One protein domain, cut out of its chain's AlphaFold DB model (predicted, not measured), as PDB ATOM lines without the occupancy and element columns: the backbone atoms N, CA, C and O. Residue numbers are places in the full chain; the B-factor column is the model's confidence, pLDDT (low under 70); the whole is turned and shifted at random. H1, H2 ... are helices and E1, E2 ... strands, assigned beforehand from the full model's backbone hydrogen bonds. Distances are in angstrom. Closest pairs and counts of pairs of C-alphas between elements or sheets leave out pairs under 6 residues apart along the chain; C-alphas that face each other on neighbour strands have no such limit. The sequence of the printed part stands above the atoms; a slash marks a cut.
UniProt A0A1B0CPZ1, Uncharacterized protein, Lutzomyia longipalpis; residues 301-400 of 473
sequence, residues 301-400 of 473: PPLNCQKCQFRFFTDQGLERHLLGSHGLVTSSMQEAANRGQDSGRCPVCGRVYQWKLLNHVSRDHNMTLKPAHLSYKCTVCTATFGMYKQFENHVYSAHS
ATOM      1  N   PRO A 301      34.285 -50.570  33.392       63.97
ATOM      2  CA  PRO A 301      34.980 -49.316  33.081       63.97
ATOM      3  C   PRO A 301      36.502 -49.525  32.966       63.97
ATOM      4  O   PRO A 301      37.046 -50.272  33.787       63.97
ATOM      5  N   PRO A 302      37.199 -48.918  31.986       65.75
ATOM      6  CA  PRO A 302      38.613 -49.188  31.710       65.75
ATOM      7  C   PRO A 302      39.536 -48.730  32.846       65.75
ATOM      8  O   PRO A 302      40.297 -49.530  33.392       65.75
ATOM      9  N   LEU A 303      39.423 -47.459  33.238       72.38
ATOM     10  CA  LEU A 303      40.298 -46.836  34.218       72.38
ATOM     11  C   LEU A 303      40.026 -47.415  35.606       72.38
ATOM     12  O   LEU A 303      38.884 -47.696  35.975       72.38
ATOM     13  N   ASN A 304      41.085 -47.595  36.388       77.81
ATOM     14  CA  ASN A 304      41.024 -48.148  37.734       77.81
ATOM     15  C   ASN A 304      41.947 -47.376  38.680       77.81
ATOM     16  O   ASN A 304      42.943 -46.785  38.279       77.81
ATOM     17  N   CYS A 305      41.568 -47.344  39.951       81.75
ATOM     18  CA  CYS A 305      42.332 -46.702  41.007       81.75
ATOM     19  C   CYS A 305      43.417 -47.657  41.531       81.75
ATOM     20  O   CYS A 305      43.107 -48.662  42.161       81.75
ATOM     21  N   GLN A 306      44.706 -47.331  41.388       75.50
ATOM     22  CA  GLN A 306      45.772 -48.204  41.922       75.50
ATOM     23  C   GLN A 306      45.776 -48.341  43.455       75.50
ATOM     24  O   GLN A 306      46.468 -49.196  43.998       75.50
ATOM     25  N   LYS A 307      45.029 -47.486  44.165       77.44
ATOM     26  CA  LYS A 307      44.937 -47.465  45.633       77.44
ATOM     27  C   LYS A 307      43.639 -48.069  46.179       77.44
ATOM     28  O   LYS A 307      43.477 -48.133  47.394       77.44
ATOM     29  N   CYS A 308      42.697 -48.463  45.318       82.75
ATOM     30  CA  CYS A 308      41.332 -48.785  45.723       82.75
ATOM     31  C   CYS A 308      40.533 -49.485  44.610       82.75
ATOM     32  O   CYS A 308      40.792 -49.314  43.431       82.75
ATOM     33  N   GLN A 309      39.497 -50.253  44.948       82.94
ATOM     34  CA  GLN A 309      38.793 -51.095  43.961       82.94
ATOM     35  C   GLN A 309      37.849 -50.336  42.994       82.94
ATOM     36  O   GLN A 309      37.062 -50.969  42.287       82.94
ATOM     37  N   PHE A 310      37.890 -48.999  42.960       80.19
ATOM     38  CA  PHE A 310      37.019 -48.181  42.111       80.19
ATOM     39  C   PHE A 310      37.492 -48.137  40.653       80.19
ATOM     40  O   PHE A 310      38.692 -48.154  40.362       80.19
ATOM     41  N   ARG A 311      36.522 -48.087  39.733       81.12
ATOM     42  CA  ARG A 311      36.740 -48.059  38.280       81.12
ATOM     43  C   ARG A 311      35.883 -46.979  37.631       81.12
ATOM     44  O   ARG A 311      34.729 -46.810  38.021       81.12
ATOM     45  N   PHE A 312      36.454 -46.305  36.639       80.25
ATOM     46  CA  PHE A 312      35.925 -45.090  36.019       80.25
ATOM     47  C   PHE A 312      35.899 -45.220  34.492       80.25
ATOM     48  O   PHE A 312      36.702 -45.945  33.895       80.25
ATOM     49  N   PHE A 313      34.950 -44.544  33.853       76.69
ATOM     50  CA  PHE A 313      34.837 -44.473  32.394       76.69
ATOM     51  C   PHE A 313      35.676 -43.347  31.782       76.69
ATOM     52  O   PHE A 313      35.959 -43.388  30.587       76.69
ATOM     53  N   THR A 314      36.047 -42.352  32.586       80.00
ATOM     54  CA  THR A 314      36.667 -41.094  32.166       80.00
ATOM     55  C   THR A 314      37.851 -40.735  33.062       80.00
ATOM     56  O   THR A 314      37.890 -41.087  34.245       80.00
ATOM     57  N   ASP A 315      38.814 -40.012  32.495       77.75
ATOM     58  CA  ASP A 315      39.918 -39.410  33.238       77.75
ATOM     59  C   ASP A 315      39.388 -38.451  34.310       77.75
ATOM     60  O   ASP A 315      39.718 -38.616  35.479       77.75
ATOM     61  N   GLN A 316      38.468 -37.550  33.958       83.50
ATOM     62  CA  GLN A 316      37.832 -36.610  34.891       83.50
ATOM     63  C   GLN A 316      37.205 -37.305  36.113       83.50
ATOM     64  O   GLN A 316      37.346 -36.820  37.236       83.50
ATOM     65  N   GLY A 317      36.543 -38.453  35.920       86.31
ATOM     66  CA  GLY A 317      35.991 -39.264  37.009       86.31
ATOM     67  C   GLY A 317      37.072 -39.825  37.940       86.31
ATOM     68  O   GLY A 317      36.937 -39.733  39.163       86.31
ATOM     69  N   LEU A 318      38.168 -40.342  37.371       85.56
ATOM     70  CA  LEU A 318      39.328 -40.832  38.121       85.56
ATOM     71  C   LEU A 318      40.055 -39.694  38.858       85.56
ATOM     72  O   LEU A 318      40.312 -39.826  40.051       85.56
ATOM     73  N   GLU A 319      40.359 -38.576  38.196       87.56
ATOM     74  CA  GLU A 319      41.070 -37.432  38.787       87.56
ATOM     75  C   GLU A 319      40.290 -36.830  39.963       87.56
ATOM     76  O   GLU A 319      40.826 -36.669  41.062       87.56
ATOM     77  N   ARG A 320      38.981 -36.603  39.777       88.38
ATOM     78  CA  ARG A 320      38.065 -36.122  40.823       88.38
ATOM     79  C   ARG A 320      38.025 -37.063  42.030       88.38
ATOM     80  O   ARG A 320      37.969 -36.609  43.173       88.38
ATOM     81  N   HIS A 321      38.084 -38.371  41.791       89.44
ATOM     82  CA  HIS A 321      38.160 -39.371  42.847       89.44
ATOM     83  C   HIS A 321      39.533 -39.402  43.551       89.44
ATOM     84  O   HIS A 321      39.576 -39.446  44.781       89.44
ATOM     85  N   LEU A 322      40.648 -39.334  42.817       88.19
ATOM     86  CA  LEU A 322      42.000 -39.294  43.389       88.19
ATOM     87  C   LEU A 322      42.199 -38.062  44.290       88.19
ATOM     88  O   LEU A 322      42.749 -38.190  45.389       88.19
ATOM     89  N   LEU A 323      41.667 -36.908  43.879       88.94
ATOM     90  CA  LEU A 323      41.628 -35.688  44.685       88.94
ATOM     91  C   LEU A 323      40.791 -35.877  45.961       88.94
ATOM     92  O   LEU A 323      41.245 -35.555  47.057       88.94
ATOM     93  N   GLY A 324      39.578 -36.425  45.831       87.12
ATOM     94  CA  GLY A 324      38.616 -36.542  46.931       87.12
ATOM     95  C   GLY A 324      38.887 -37.650  47.951       87.12
ATOM     96  O   GLY A 324      38.565 -37.486  49.123       87.12
ATOM     97  N   SER A 325      39.442 -38.785  47.521       84.94
ATOM     98  CA  SER A 325      39.621 -39.984  48.359       84.94
ATOM     99  C   SER A 325      41.075 -40.291  48.710       84.94
ATOM    100  O   SER A 325      41.319 -41.089  49.615       84.94
ATOM    101  N   HIS A 326      42.042 -39.687  48.015       86.38
ATOM    102  CA  HIS A 326      43.470 -39.937  48.237       86.38
ATOM    103  C   HIS A 326      44.319 -38.664  48.388       86.38
ATOM    104  O   HIS A 326      45.522 -38.785  48.623       86.38
ATOM    105  N   GLY A 327      43.730 -37.466  48.271       85.75
ATOM    106  CA  GLY A 327      44.458 -36.193  48.349       85.75
ATOM    107  C   GLY A 327      45.497 -36.015  47.235       85.75
ATOM    108  O   GLY A 327      46.451 -35.256  47.398       85.75
ATOM    109  N   LEU A 328      45.361 -36.741  46.121       87.38
ATOM    110  CA  LEU A 328      46.324 -36.704  45.023       87.38
ATOM    111  C   LEU A 328      45.880 -35.719  43.945       87.38
ATOM    112  O   LEU A 328      44.748 -35.778  43.469       87.38
ATOM    113  N   VAL A 329      46.804 -34.860  43.527       87.56
ATOM    114  CA  VAL A 329      46.634 -33.942  42.398       87.56
ATOM    115  C   VAL A 329      47.452 -34.465  41.228       87.56
ATOM    116  O   VAL A 329      48.645 -34.733  41.375       87.56
ATOM    117  N   THR A 330      46.826 -34.614  40.064       85.62
ATOM    118  CA  THR A 330      47.526 -35.019  38.840       85.62
ATOM    119  C   THR A 330      48.283 -33.838  38.231       85.62
ATOM    120  O   THR A 330      47.921 -32.681  38.454       85.62
ATOM    121  N   SER A 331      49.299 -34.104  37.406       83.56
ATOM    122  CA  SER A 331      49.976 -33.052  36.628       83.56
ATOM    123  C   SER A 331      48.986 -32.223  35.793       83.56
ATOM    124  O   SER A 331      49.061 -30.999  35.804       83.56
ATOM    125  N   SER A 332      47.989 -32.874  35.179       84.25
ATOM    126  CA  SER A 332      46.895 -32.226  34.435       84.25
ATOM    127  C   SER A 332      46.104 -31.238  35.305       84.25
ATOM    128  O   SER A 332      45.989 -30.061  34.958       84.25
ATOM    129  N   MET A 333      45.628 -31.671  36.481       84.62
ATOM    130  CA  MET A 333      44.900 -30.798  37.411       84.62
ATOM    131  C   MET A 333      45.770 -29.652  37.946       84.62
ATOM    132  O   MET A 333      45.282 -28.530  38.089       84.62
ATOM    133  N   GLN A 334      47.054 -29.906  38.221       87.38
ATOM    134  CA  GLN A 334      47.979 -28.875  38.693       87.38
ATOM    135  C   GLN A 334      48.244 -27.822  37.611       87.38
ATOM    136  O   GLN A 334      48.187 -26.625  37.886       87.38
ATOM    137  N   GLU A 335      48.479 -28.240  36.367       88.25
ATOM    138  CA  GLU A 335      48.634 -27.328  35.234       88.25
ATOM    139  C   GLU A 335      47.345 -26.554  34.910       88.25
ATOM    140  O   GLU A 335      47.416 -25.418  34.438       88.25
ATOM    141  N   ALA A 336      46.168 -27.149  35.138       87.19
ATOM    142  CA  ALA A 336      44.887 -26.461  35.004       87.19
ATOM    143  C   ALA A 336      44.726 -25.378  36.082       87.19
ATOM    144  O   ALA A 336      44.385 -24.245  35.749       87.19
ATOM    145  N   ALA A 337      45.055 -25.676  37.344       88.31
ATOM    146  CA  ALA A 337      45.029 -24.699  38.434       88.31
ATOM    147  C   ALA A 337      46.043 -23.562  38.226       88.31
ATOM    148  O   ALA A 337      45.701 -22.393  38.397       88.31
ATOM    149  N   ASN A 338      47.254 -23.878  37.753       88.69
ATOM    150  CA  ASN A 338      48.266 -22.882  37.385       88.69
ATOM    151  C   ASN A 338      47.792 -21.968  36.233       88.69
ATOM    152  O   ASN A 338      48.198 -20.812  36.159       88.69
ATOM    153  N   ARG A 339      46.908 -22.465  35.353       90.94
ATOM    154  CA  ARG A 339      46.244 -21.700  34.279       90.94
ATOM    155  C   ARG A 339      44.908 -21.062  34.697       90.94
ATOM    156  O   ARG A 339      44.251 -20.450  33.861       90.94
ATOM    157  N   GLY A 340      44.484 -21.202  35.958       86.12
ATOM    158  CA  GLY A 340      43.191 -20.709  36.459       86.12
ATOM    159  C   GLY A 340      41.958 -21.436  35.898       86.12
ATOM    160  O   GLY A 340      40.847 -20.928  36.013       86.12
ATOM    161  N   GLN A 341      42.151 -22.604  35.281       85.69
ATOM    162  CA  GLN A 341      41.132 -23.415  34.605       85.69
ATOM    163  C   GLN A 341      40.699 -24.647  35.423       85.69
ATOM    164  O   GLN A 341      40.031 -25.536  34.894       85.69
ATOM    165  N   ASP A 342      41.036 -24.713  36.716       86.81
ATOM    166  CA  ASP A 342      40.574 -25.751  37.646       86.81
ATOM    167  C   ASP A 342      39.102 -25.549  38.055       86.81
ATOM    168  O   ASP A 342      38.756 -25.276  39.206       86.81
ATOM    169  N   SER A 343      38.225 -25.681  37.062       86.62
ATOM    170  CA  SER A 343      36.780 -25.818  37.228       86.62
ATOM    171  C   SER A 343      36.402 -27.255  37.610       86.62
ATOM    172  O   SER A 343      37.083 -28.209  37.229       86.62
ATOM    173  N   GLY A 344      35.299 -27.439  38.337       87.44
ATOM    174  CA  GLY A 344      34.759 -28.765  38.635       87.44
ATOM    175  C   GLY A 344      33.897 -28.827  39.894       87.44
ATOM    176  O   GLY A 344      33.652 -27.826  40.568       87.44
ATOM    177  N   ARG A 345      33.418 -30.033  40.220       88.12
ATOM    178  CA  ARG A 345      32.644 -30.301  41.440       88.12
ATOM    179  C   ARG A 345      33.567 -30.769  42.564       88.12
ATOM    180  O   ARG A 345      34.308 -31.731  42.383       88.12
ATOM    181  N   CYS A 346      33.489 -30.130  43.732       90.00
ATOM    182  CA  CYS A 346      34.236 -30.550  44.915       90.00
ATOM    183  C   CYS A 346      33.774 -31.943  45.386       90.00
ATOM    184  O   CYS A 346      32.585 -32.102  45.680       90.00
ATOM    185  N   PRO A 347      34.679 -32.934  45.526       87.31
ATOM    186  CA  PRO A 347      34.318 -34.278  45.982       87.31
ATOM    187  C   PRO A 347      33.781 -34.339  47.419       87.31
ATOM    188  O   PRO A 347      33.076 -35.281  47.765       87.31
ATOM    189  N   VAL A 348      34.133 -33.358  48.260       87.75
ATOM    190  CA  VAL A 348      33.836 -33.363  49.703       87.75
ATOM    191  C   VAL A 348      32.525 -32.631  50.008       87.75
ATOM    192  O   VAL A 348      31.634 -33.213  50.620       87.75
ATOM    193  N   CYS A 349      32.365 -31.378  49.558       89.75
ATOM    194  CA  CYS A 349      31.145 -30.594  49.806       89.75
ATOM    195  C   CYS A 349      30.122 -30.596  48.656       89.75
ATOM    196  O   CYS A 349      29.036 -30.040  48.808       89.75
ATOM    197  N   GLY A 350      30.443 -31.170  47.491       87.38
ATOM    198  CA  GLY A 350      29.520 -31.268  46.355       87.38
ATOM    199  C   GLY A 350      29.157 -29.941  45.669       87.38
ATOM    200  O   GLY A 350      28.285 -29.928  44.794       87.38
ATOM    201  N   ARG A 351      29.795 -28.824  46.033       89.38
ATOM    202  CA  ARG A 351      29.637 -27.528  45.351       89.38
ATOM    203  C   ARG A 351      30.372 -27.536  44.007       89.38
ATOM    204  O   ARG A 351      31.379 -28.228  43.856       89.38
ATOM    205  N   VAL A 352      29.880 -26.765  43.041       89.50
ATOM    206  CA  VAL A 352      30.511 -26.590  41.722       89.50
ATOM    207  C   VAL A 352      31.267 -25.265  41.700       89.50
ATOM    208  O   VAL A 352      30.708 -24.233  42.060       89.50
ATOM    209  N   TYR A 353      32.521 -25.304  41.260       90.56
ATOM    210  CA  TYR A 353      33.412 -24.156  41.130       90.56
ATOM    211  C   TYR A 353      33.784 -23.954  39.659       90.56
ATOM    212  O   TYR A 353      34.069 -24.917  38.949       90.56
ATOM    213  N   GLN A 354      33.786 -22.704  39.192       87.62
ATOM    214  CA  GLN A 354      34.196 -22.356  37.823       87.62
ATOM    215  C   GLN A 354      35.724 -22.204  37.683       87.62
ATOM    216  O   GLN A 354      36.243 -22.232  36.573       87.62
ATOM    217  N   TRP A 355      36.434 -22.071  38.807       89.19
ATOM    218  CA  TRP A 355      37.886 -21.911  38.930       89.19
ATOM    219  C   TRP A 355      38.297 -22.093  40.401       89.19
ATOM    220  O   TRP A 355      37.458 -21.982  41.300       89.19
ATOM    221  N   LYS A 356      39.597 -22.278  40.660       90.12
ATOM    222  CA  LYS A 356      40.221 -22.356  41.994       90.12
ATOM    223  C   LYS A 356      39.697 -23.503  42.875       90.12
ATOM    224  O   LYS A 356      39.789 -23.427  44.105       90.12
ATOM    225  N   LEU A 357      39.192 -24.580  42.265       90.12
ATOM    226  CA  LEU A 357      38.750 -25.797  42.949       90.12
ATOM    227  C   LEU A 357      39.832 -26.380  43.873       90.12
ATOM    228  O   LEU A 357      39.515 -26.761  45.000       90.12
ATOM    229  N   LEU A 358      41.099 -26.425  43.443       89.62
ATOM    230  CA  LEU A 358      42.183 -26.978  44.270       89.62
ATOM    231  C   LEU A 358      42.456 -26.100  45.503       89.62
ATOM    232  O   LEU A 358      42.734 -26.622  46.580       89.62
ATOM    233  N   ASN A 359      42.322 -24.777  45.360       89.69
ATOM    234  CA  ASN A 359      42.494 -23.805  46.447       89.69
ATOM    235  C   ASN A 359      41.358 -23.911  47.483       89.69
ATOM    236  O   ASN A 359      41.607 -23.837  48.682       89.69
ATOM    237  N   HIS A 360      40.124 -24.152  47.027       91.44
ATOM    238  CA  HIS A 360      38.997 -24.481  47.902       91.44
ATOM    239  C   HIS A 360      39.234 -25.800  48.662       91.44
ATOM    240  O   HIS A 360      39.106 -25.832  49.883       91.44
ATOM    241  N   VAL A 361      39.627 -26.879  47.971       90.38
ATOM    242  CA  VAL A 361      39.814 -28.205  48.593       90.38
ATOM    243  C   VAL A 361      40.958 -28.217  49.618       90.38
ATOM    244  O   VAL A 361      40.834 -28.867  50.657       90.38
ATOM    245  N   SER A 362      42.052 -27.483  49.386       89.19
ATOM    246  CA  SER A 362      43.150 -27.397  50.359       89.19
ATOM    247  C   SER A 362      42.832 -26.515  51.573       89.19
ATOM    248  O   SER A 362      43.342 -26.791  52.658       89.19
ATOM    249  N   ARG A 363      41.981 -25.487  51.430       89.75
ATOM    250  CA  ARG A 363      41.650 -24.540  52.512       89.75
ATOM    251  C   ARG A 363      40.420 -24.937  53.320       89.75
ATOM    252  O   ARG A 363      40.521 -25.073  54.532       89.75
ATOM    253  N   ASP A 364      39.285 -25.154  52.660       88.06
ATOM    254  CA  ASP A 364      37.984 -25.349  53.322       88.06
ATOM    255  C   ASP A 364      37.777 -26.798  53.800       88.06
ATOM    256  O   ASP A 364      36.833 -27.096  54.536       88.06
ATOM    257  N   HIS A 365      38.638 -27.716  53.349       88.69
ATOM    258  CA  HIS A 365      38.648 -29.131  53.738       88.69
ATOM    259  C   HIS A 365      40.019 -29.602  54.249       88.69
ATOM    260  O   HIS A 365      40.204 -30.797  54.471       88.69
ATOM    261  N   ASN A 366      40.975 -28.676  54.424       84.12
ATOM    262  CA  ASN A 366      42.327 -28.911  54.954       84.12
ATOM    263  C   ASN A 366      43.084 -30.089  54.295       84.12
ATOM    264  O   ASN A 366      43.945 -30.721  54.911       84.12
ATOM    265  N   MET A 367      42.762 -30.400  53.035       82.56
ATOM    266  CA  MET A 367      43.276 -31.573  52.332       82.56
ATOM    267  C   MET A 367      44.748 -31.368  51.952       82.56
ATOM    268  O   MET A 367      45.086 -30.430  51.225       82.56
ATOM    269  N   THR A 368      45.637 -32.266  52.390       78.94
ATOM    270  CA  THR A 368      47.064 -32.205  52.025       78.94
ATOM    271  C   THR A 368      47.284 -32.731  50.605       78.94
ATOM    272  O   THR A 368      47.459 -33.926  50.375       78.94
ATOM    273  N   LEU A 369      47.256 -31.810  49.641       83.19
ATOM    274  CA  LEU A 369      47.403 -32.111  48.219       83.19
ATOM    275  C   LEU A 369      48.832 -32.567  47.892       83.19
ATOM    276  O   LEU A 369      49.788 -31.817  48.086       83.19
ATOM    277  N   LYS A 370      48.982 -33.792  47.376       79.94
ATOM    278  CA  LYS A 370      50.272 -34.356  46.947       79.94
ATOM    279  C   LYS A 370      50.316 -34.525  45.424       79.94
ATOM    280  O   LYS A 370      49.418 -35.175  44.881       79.94
ATOM    281  N   PRO A 371      51.348 -34.006  44.731       81.94
ATOM    282  CA  PRO A 371      51.544 -34.260  43.308       81.94
ATOM    283  C   PRO A 371      51.704 -35.756  43.008       81.94
ATOM    284  O   PRO A 371      52.507 -36.456  43.628       81.94
ATOM    285  N   ALA A 372      50.950 -36.244  42.030       78.62
ATOM    286  CA  ALA A 372      51.024 -37.605  41.524       78.62
ATOM    287  C   ALA A 372      51.167 -37.583  40.001       78.62
ATOM    288  O   ALA A 372      50.317 -37.041  39.295       78.62
ATOM    289  N   HIS A 373      52.224 -38.214  39.491       71.38
ATOM    290  CA  HIS A 373      52.365 -38.444  38.061       71.38
ATOM    291  C   HIS A 373      51.774 -39.819  37.732       71.38
ATOM    292  O   HIS A 373      52.242 -40.845  38.234       71.38
ATOM    293  N   LEU A 374      50.728 -39.847  36.907       76.94
ATOM    294  CA  LEU A 374      50.142 -41.092  36.420       76.94
ATOM    295  C   LEU A 374      50.873 -41.518  35.150       76.94
ATOM    296  O   LEU A 374      51.024 -40.720  34.230       76.94
ATOM    297  N   SER A 375      51.291 -42.780  35.079       78.00
ATOM    298  CA  SER A 375      51.681 -43.401  33.816       78.00
ATOM    299  C   SER A 375      50.640 -44.433  33.381       78.00
ATOM    300  O   SER A 375      50.250 -45.328  34.131       78.00
ATOM    301  N   TYR A 376      50.180 -44.277  32.143       78.81
ATOM    302  CA  TYR A 376      49.210 -45.139  31.477       78.81
ATOM    303  C   TYR A 376      49.989 -46.088  30.563       78.81
ATOM    304  O   TYR A 376      50.539 -45.647  29.553       78.81
ATOM    305  N   LYS A 377      50.085 -47.371  30.921       73.62
ATOM    306  CA  LYS A 377      50.697 -48.403  30.067       73.62
ATOM    307  C   LYS A 377      49.636 -49.012  29.153       73.62
ATOM    308  O   LYS A 377      48.510 -49.260  29.574       73.62
ATOM    309  N   CYS A 378      50.000 -49.278  27.905       76.25
ATOM    310  CA  CYS A 378      49.188 -50.118  27.039       76.25
ATOM    311  C   CYS A 378      49.231 -51.579  27.517       76.25
ATOM    312  O   CYS A 378      50.152 -52.014  28.211       76.25
ATOM    313  N   THR A 379      48.201 -52.338  27.149       72.75
ATOM    314  CA  THR A 379      48.087 -53.782  27.413       72.75
ATOM    315  C   THR A 379      48.262 -54.635  26.166       72.75
ATOM    316  O   THR A 379      48.465 -55.842  26.270       72.75
ATOM    317  N   VAL A 380      48.204 -54.011  24.988       74.00
ATOM    318  CA  VAL A 380      48.382 -54.658  23.679       74.00
ATOM    319  C   VAL A 380      49.810 -54.454  23.145       74.00
ATOM    320  O   VAL A 380      50.264 -55.205  22.287       74.00
ATOM    321  N   CYS A 381      50.552 -53.480  23.683       81.44
ATOM    322  CA  CYS A 381      51.989 -53.302  23.463       81.44
ATOM    323  C   CYS A 381      52.671 -52.699  24.707       81.44
ATOM    324  O   CYS A 381      52.016 -52.414  25.704       81.44
ATOM    325  N   THR A 382      53.986 -52.481  24.648       85.69
ATOM    326  CA  THR A 382      54.810 -51.954  25.755       85.69
ATOM    327  C   THR A 382      54.773 -50.427  25.923       85.69
ATOM    328  O   THR A 382      55.418 -49.895  26.827       85.69
ATOM    329  N   ALA A 383      54.040 -49.697  25.074       80.25
ATOM    330  CA  ALA A 383      54.015 -48.235  25.103       80.25
ATOM    331  C   ALA A 383      53.423 -47.688  26.416       80.25
ATOM    332  O   ALA A 383      52.397 -48.168  26.897       80.25
ATOM    333  N   THR A 384      54.064 -46.664  26.984       83.19
ATOM    334  CA  THR A 384      53.659 -46.020  28.242       83.19
ATOM    335  C   THR A 384      53.609 -44.505  28.065       83.19
ATOM    336  O   THR A 384      54.512 -43.922  27.472       83.19
ATOM    337  N   PHE A 385      52.558 -43.867  28.582       82.00
ATOM    338  CA  PHE A 385      52.228 -42.458  28.344       82.00
ATOM    339  C   PHE A 385      52.040 -41.703  29.664       82.00
ATOM    340  O   PHE A 385      51.460 -42.244  30.603       82.00
ATOM    341  N   GLY A 386      52.467 -40.439  29.731       80.94
ATOM    342  CA  GLY A 386      52.220 -39.566  30.893       80.94
ATOM    343  C   GLY A 386      50.843 -38.887  30.896       80.94
ATOM    344  O   GLY A 386      50.420 -38.343  31.911       80.94
ATOM    345  N   MET A 387      50.119 -38.910  29.772       77.38
ATOM    346  CA  MET A 387      48.823 -38.238  29.622       77.38
ATOM    347  C   MET A 387      47.783 -39.159  28.981       77.38
ATOM    348  O   MET A 387      48.028 -39.747  27.925       77.38
ATOM    349  N   TYR A 388      46.593 -39.225  29.587       75.81
ATOM    350  CA  TYR A 388      45.512 -40.126  29.169       75.81
ATOM    351  C   TYR A 388      45.132 -39.953  27.693       75.81
ATOM    352  O   TYR A 388      45.045 -40.931  26.963       75.81
ATOM    353  N   LYS A 389      45.020 -38.710  27.210       78.31
ATOM    354  CA  LYS A 389      44.684 -38.397  25.810       78.31
ATOM    355  C   LYS A 389      45.692 -38.947  24.784       78.31
ATOM    356  O   LYS A 389      45.320 -39.225  23.646       78.31
ATOM    357  N   GLN A 390      46.963 -39.115  25.161       82.38
ATOM    358  CA  GLN A 390      47.975 -39.737  24.296       82.38
ATOM    359  C   GLN A 390      47.788 -41.259  24.251       82.38
ATOM    360  O   GLN A 390      47.782 -41.842  23.168       82.38
ATOM    361  N   PHE A 391      47.554 -41.875  25.413       80.75
ATOM    362  CA  PHE A 391      47.197 -43.289  25.544       80.75
ATOM    363  C   PHE A 391      45.897 -43.628  24.791       80.75
ATOM    364  O   PHE A 391      45.871 -44.590  24.029       80.75
ATOM    365  N   GLU A 392      44.851 -42.808  24.920       78.31
ATOM    366  CA  GLU A 392      43.570 -42.962  24.219       78.31
ATOM    367  C   GLU A 392      43.762 -42.918  22.695       78.31
ATOM    368  O   GLU A 392      43.361 -43.847  21.987       78.31
ATOM    369  N   ASN A 393      44.450 -41.888  22.186       82.38
ATOM    370  CA  ASN A 393      44.794 -41.782  20.767       82.38
ATOM    371  C   ASN A 393      45.602 -42.996  20.280       82.38
ATOM    372  O   ASN A 393      45.349 -43.503  19.186       82.38
ATOM    373  N   HIS A 394      46.556 -43.482  21.077       84.06
ATOM    374  CA  HIS A 394      47.353 -44.666  20.764       84.06
ATOM    375  C   HIS A 394      46.498 -45.945  20.710       84.06
ATOM    376  O   HIS A 394      46.563 -46.669  19.718       84.06
ATOM    377  N   VAL A 395      45.647 -46.208  21.707       79.25
ATOM    378  CA  VAL A 395      44.769 -47.391  21.720       79.25
ATOM    379  C   VAL A 395      43.795 -47.363  20.539       79.25
ATOM    380  O   VAL A 395      43.616 -48.386  19.874       79.25
ATOM    381  N   TYR A 396      43.220 -46.205  20.197       75.38
ATOM    382  CA  TYR A 396      42.343 -46.110  19.027       75.38
ATOM    383  C   TYR A 396      43.086 -46.243  17.686       75.38
ATOM    384  O   TYR A 396      42.572 -46.911  16.789       75.38
ATOM    385  N   SER A 397      44.281 -45.667  17.530       80.00
ATOM    386  CA  SER A 397      45.024 -45.698  16.254       80.00
ATOM    387  C   SER A 397      45.803 -46.995  16.010       80.00
ATOM    388  O   SER A 397      45.744 -47.541  14.910       80.00
ATOM    389  N   ALA A 398      46.506 -47.514  17.020       71.31
ATOM    390  CA  ALA A 398      47.352 -48.703  16.900       71.31
ATOM    391  C   ALA A 398      46.601 -50.017  17.175       71.31
ATOM    392  O   ALA A 398      46.989 -51.063  16.650       71.31
ATOM    393  N   HIS A 399      45.542 -49.986  17.995       69.50
ATOM    394  CA  HIS A 399      44.920 -51.203  18.534       69.50
ATOM    395  C   HIS A 399      43.406 -51.335  18.294       69.50
ATOM    396  O   HIS A 399      42.866 -52.427  18.491       69.50
ATOM    397  N   SER A 400      42.704 -50.310  17.783       66.38
ATOM    398  CA  SER A 400      41.313 -50.493  17.348       66.38
ATOM    399  C   SER A 400      41.247 -51.147  15.961       66.38
ATOM    400  O   SER A 400      41.399 -50.527  14.909       66.38
TER     401      SER A 400
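Overview. This is residues 301 to 400 of the 473 residues of an uncharacterized protein of Lutzomyia longipalpis (UniProt A0A1B0CPZ1). What is the main picture? Three small units, each a short antiparallel hairpin and then a helix, are strung along the chain, ending in H1, H3 and H4; H3 and H4 lie at opposite ends of the long axis, and the long strand E2 runs between them past E1 and H2. What is it made of? The printed part has 100 residues, with H1, E1, H2, H3, E2 and H4 in chain order, mixed helices and strands, and one parallel sheet, E1 next to E2. How large is its outline? It is compact, with a radius of gyration of the C-alphas of 14.4 A and spans of 43, 30 and 20 A.

Along the chain. Where do the first elements lie? H1, residues 315 to 326, is 15.4 A long from C-alpha 315 at (39.918, -39.410, 33.238). E1 is residues 328 to 330 and H2 residues 331 to 338. What follows? H3 is residues 357 to 364, and E2, residues 370 to 377, is 22.0 A long. H4, residues 388 to 399, is 15.4 A long and ends at C-alpha 399 at (44.920, -51.203, 18.534).

Arrangement. How are the strands paired? E1 and E2 are parallel neighbours, with N 372 and O 329 2.8 A apart, within hydrogen-bond range. With H2 and H3 between them they form a strand-helix-strand unit, two parallel neighbour strands joined through helices. How do the helices stand? H1 and H2 are close but not clearly touching, about perpendicular at 84 degrees, the closest C-alphas being those of Glu 319 and Met 333, 7.8 A apart. H3 and H4 are apart. Every O i to N i+4 pair is within hydrogen-bond range in H1, H2, H3 and H4.

Size, cuts and confidence. Which C-alphas are farthest apart? Those of Asp 364 and Ala 398, 44.3 A. Is there a cut or a long link? The printed part has no cut, and the link from H2 to H3, 18 residues, is long. Where is confidence low? Residues 301 to 302 and 399 to 400 are under 70 in pLDDT.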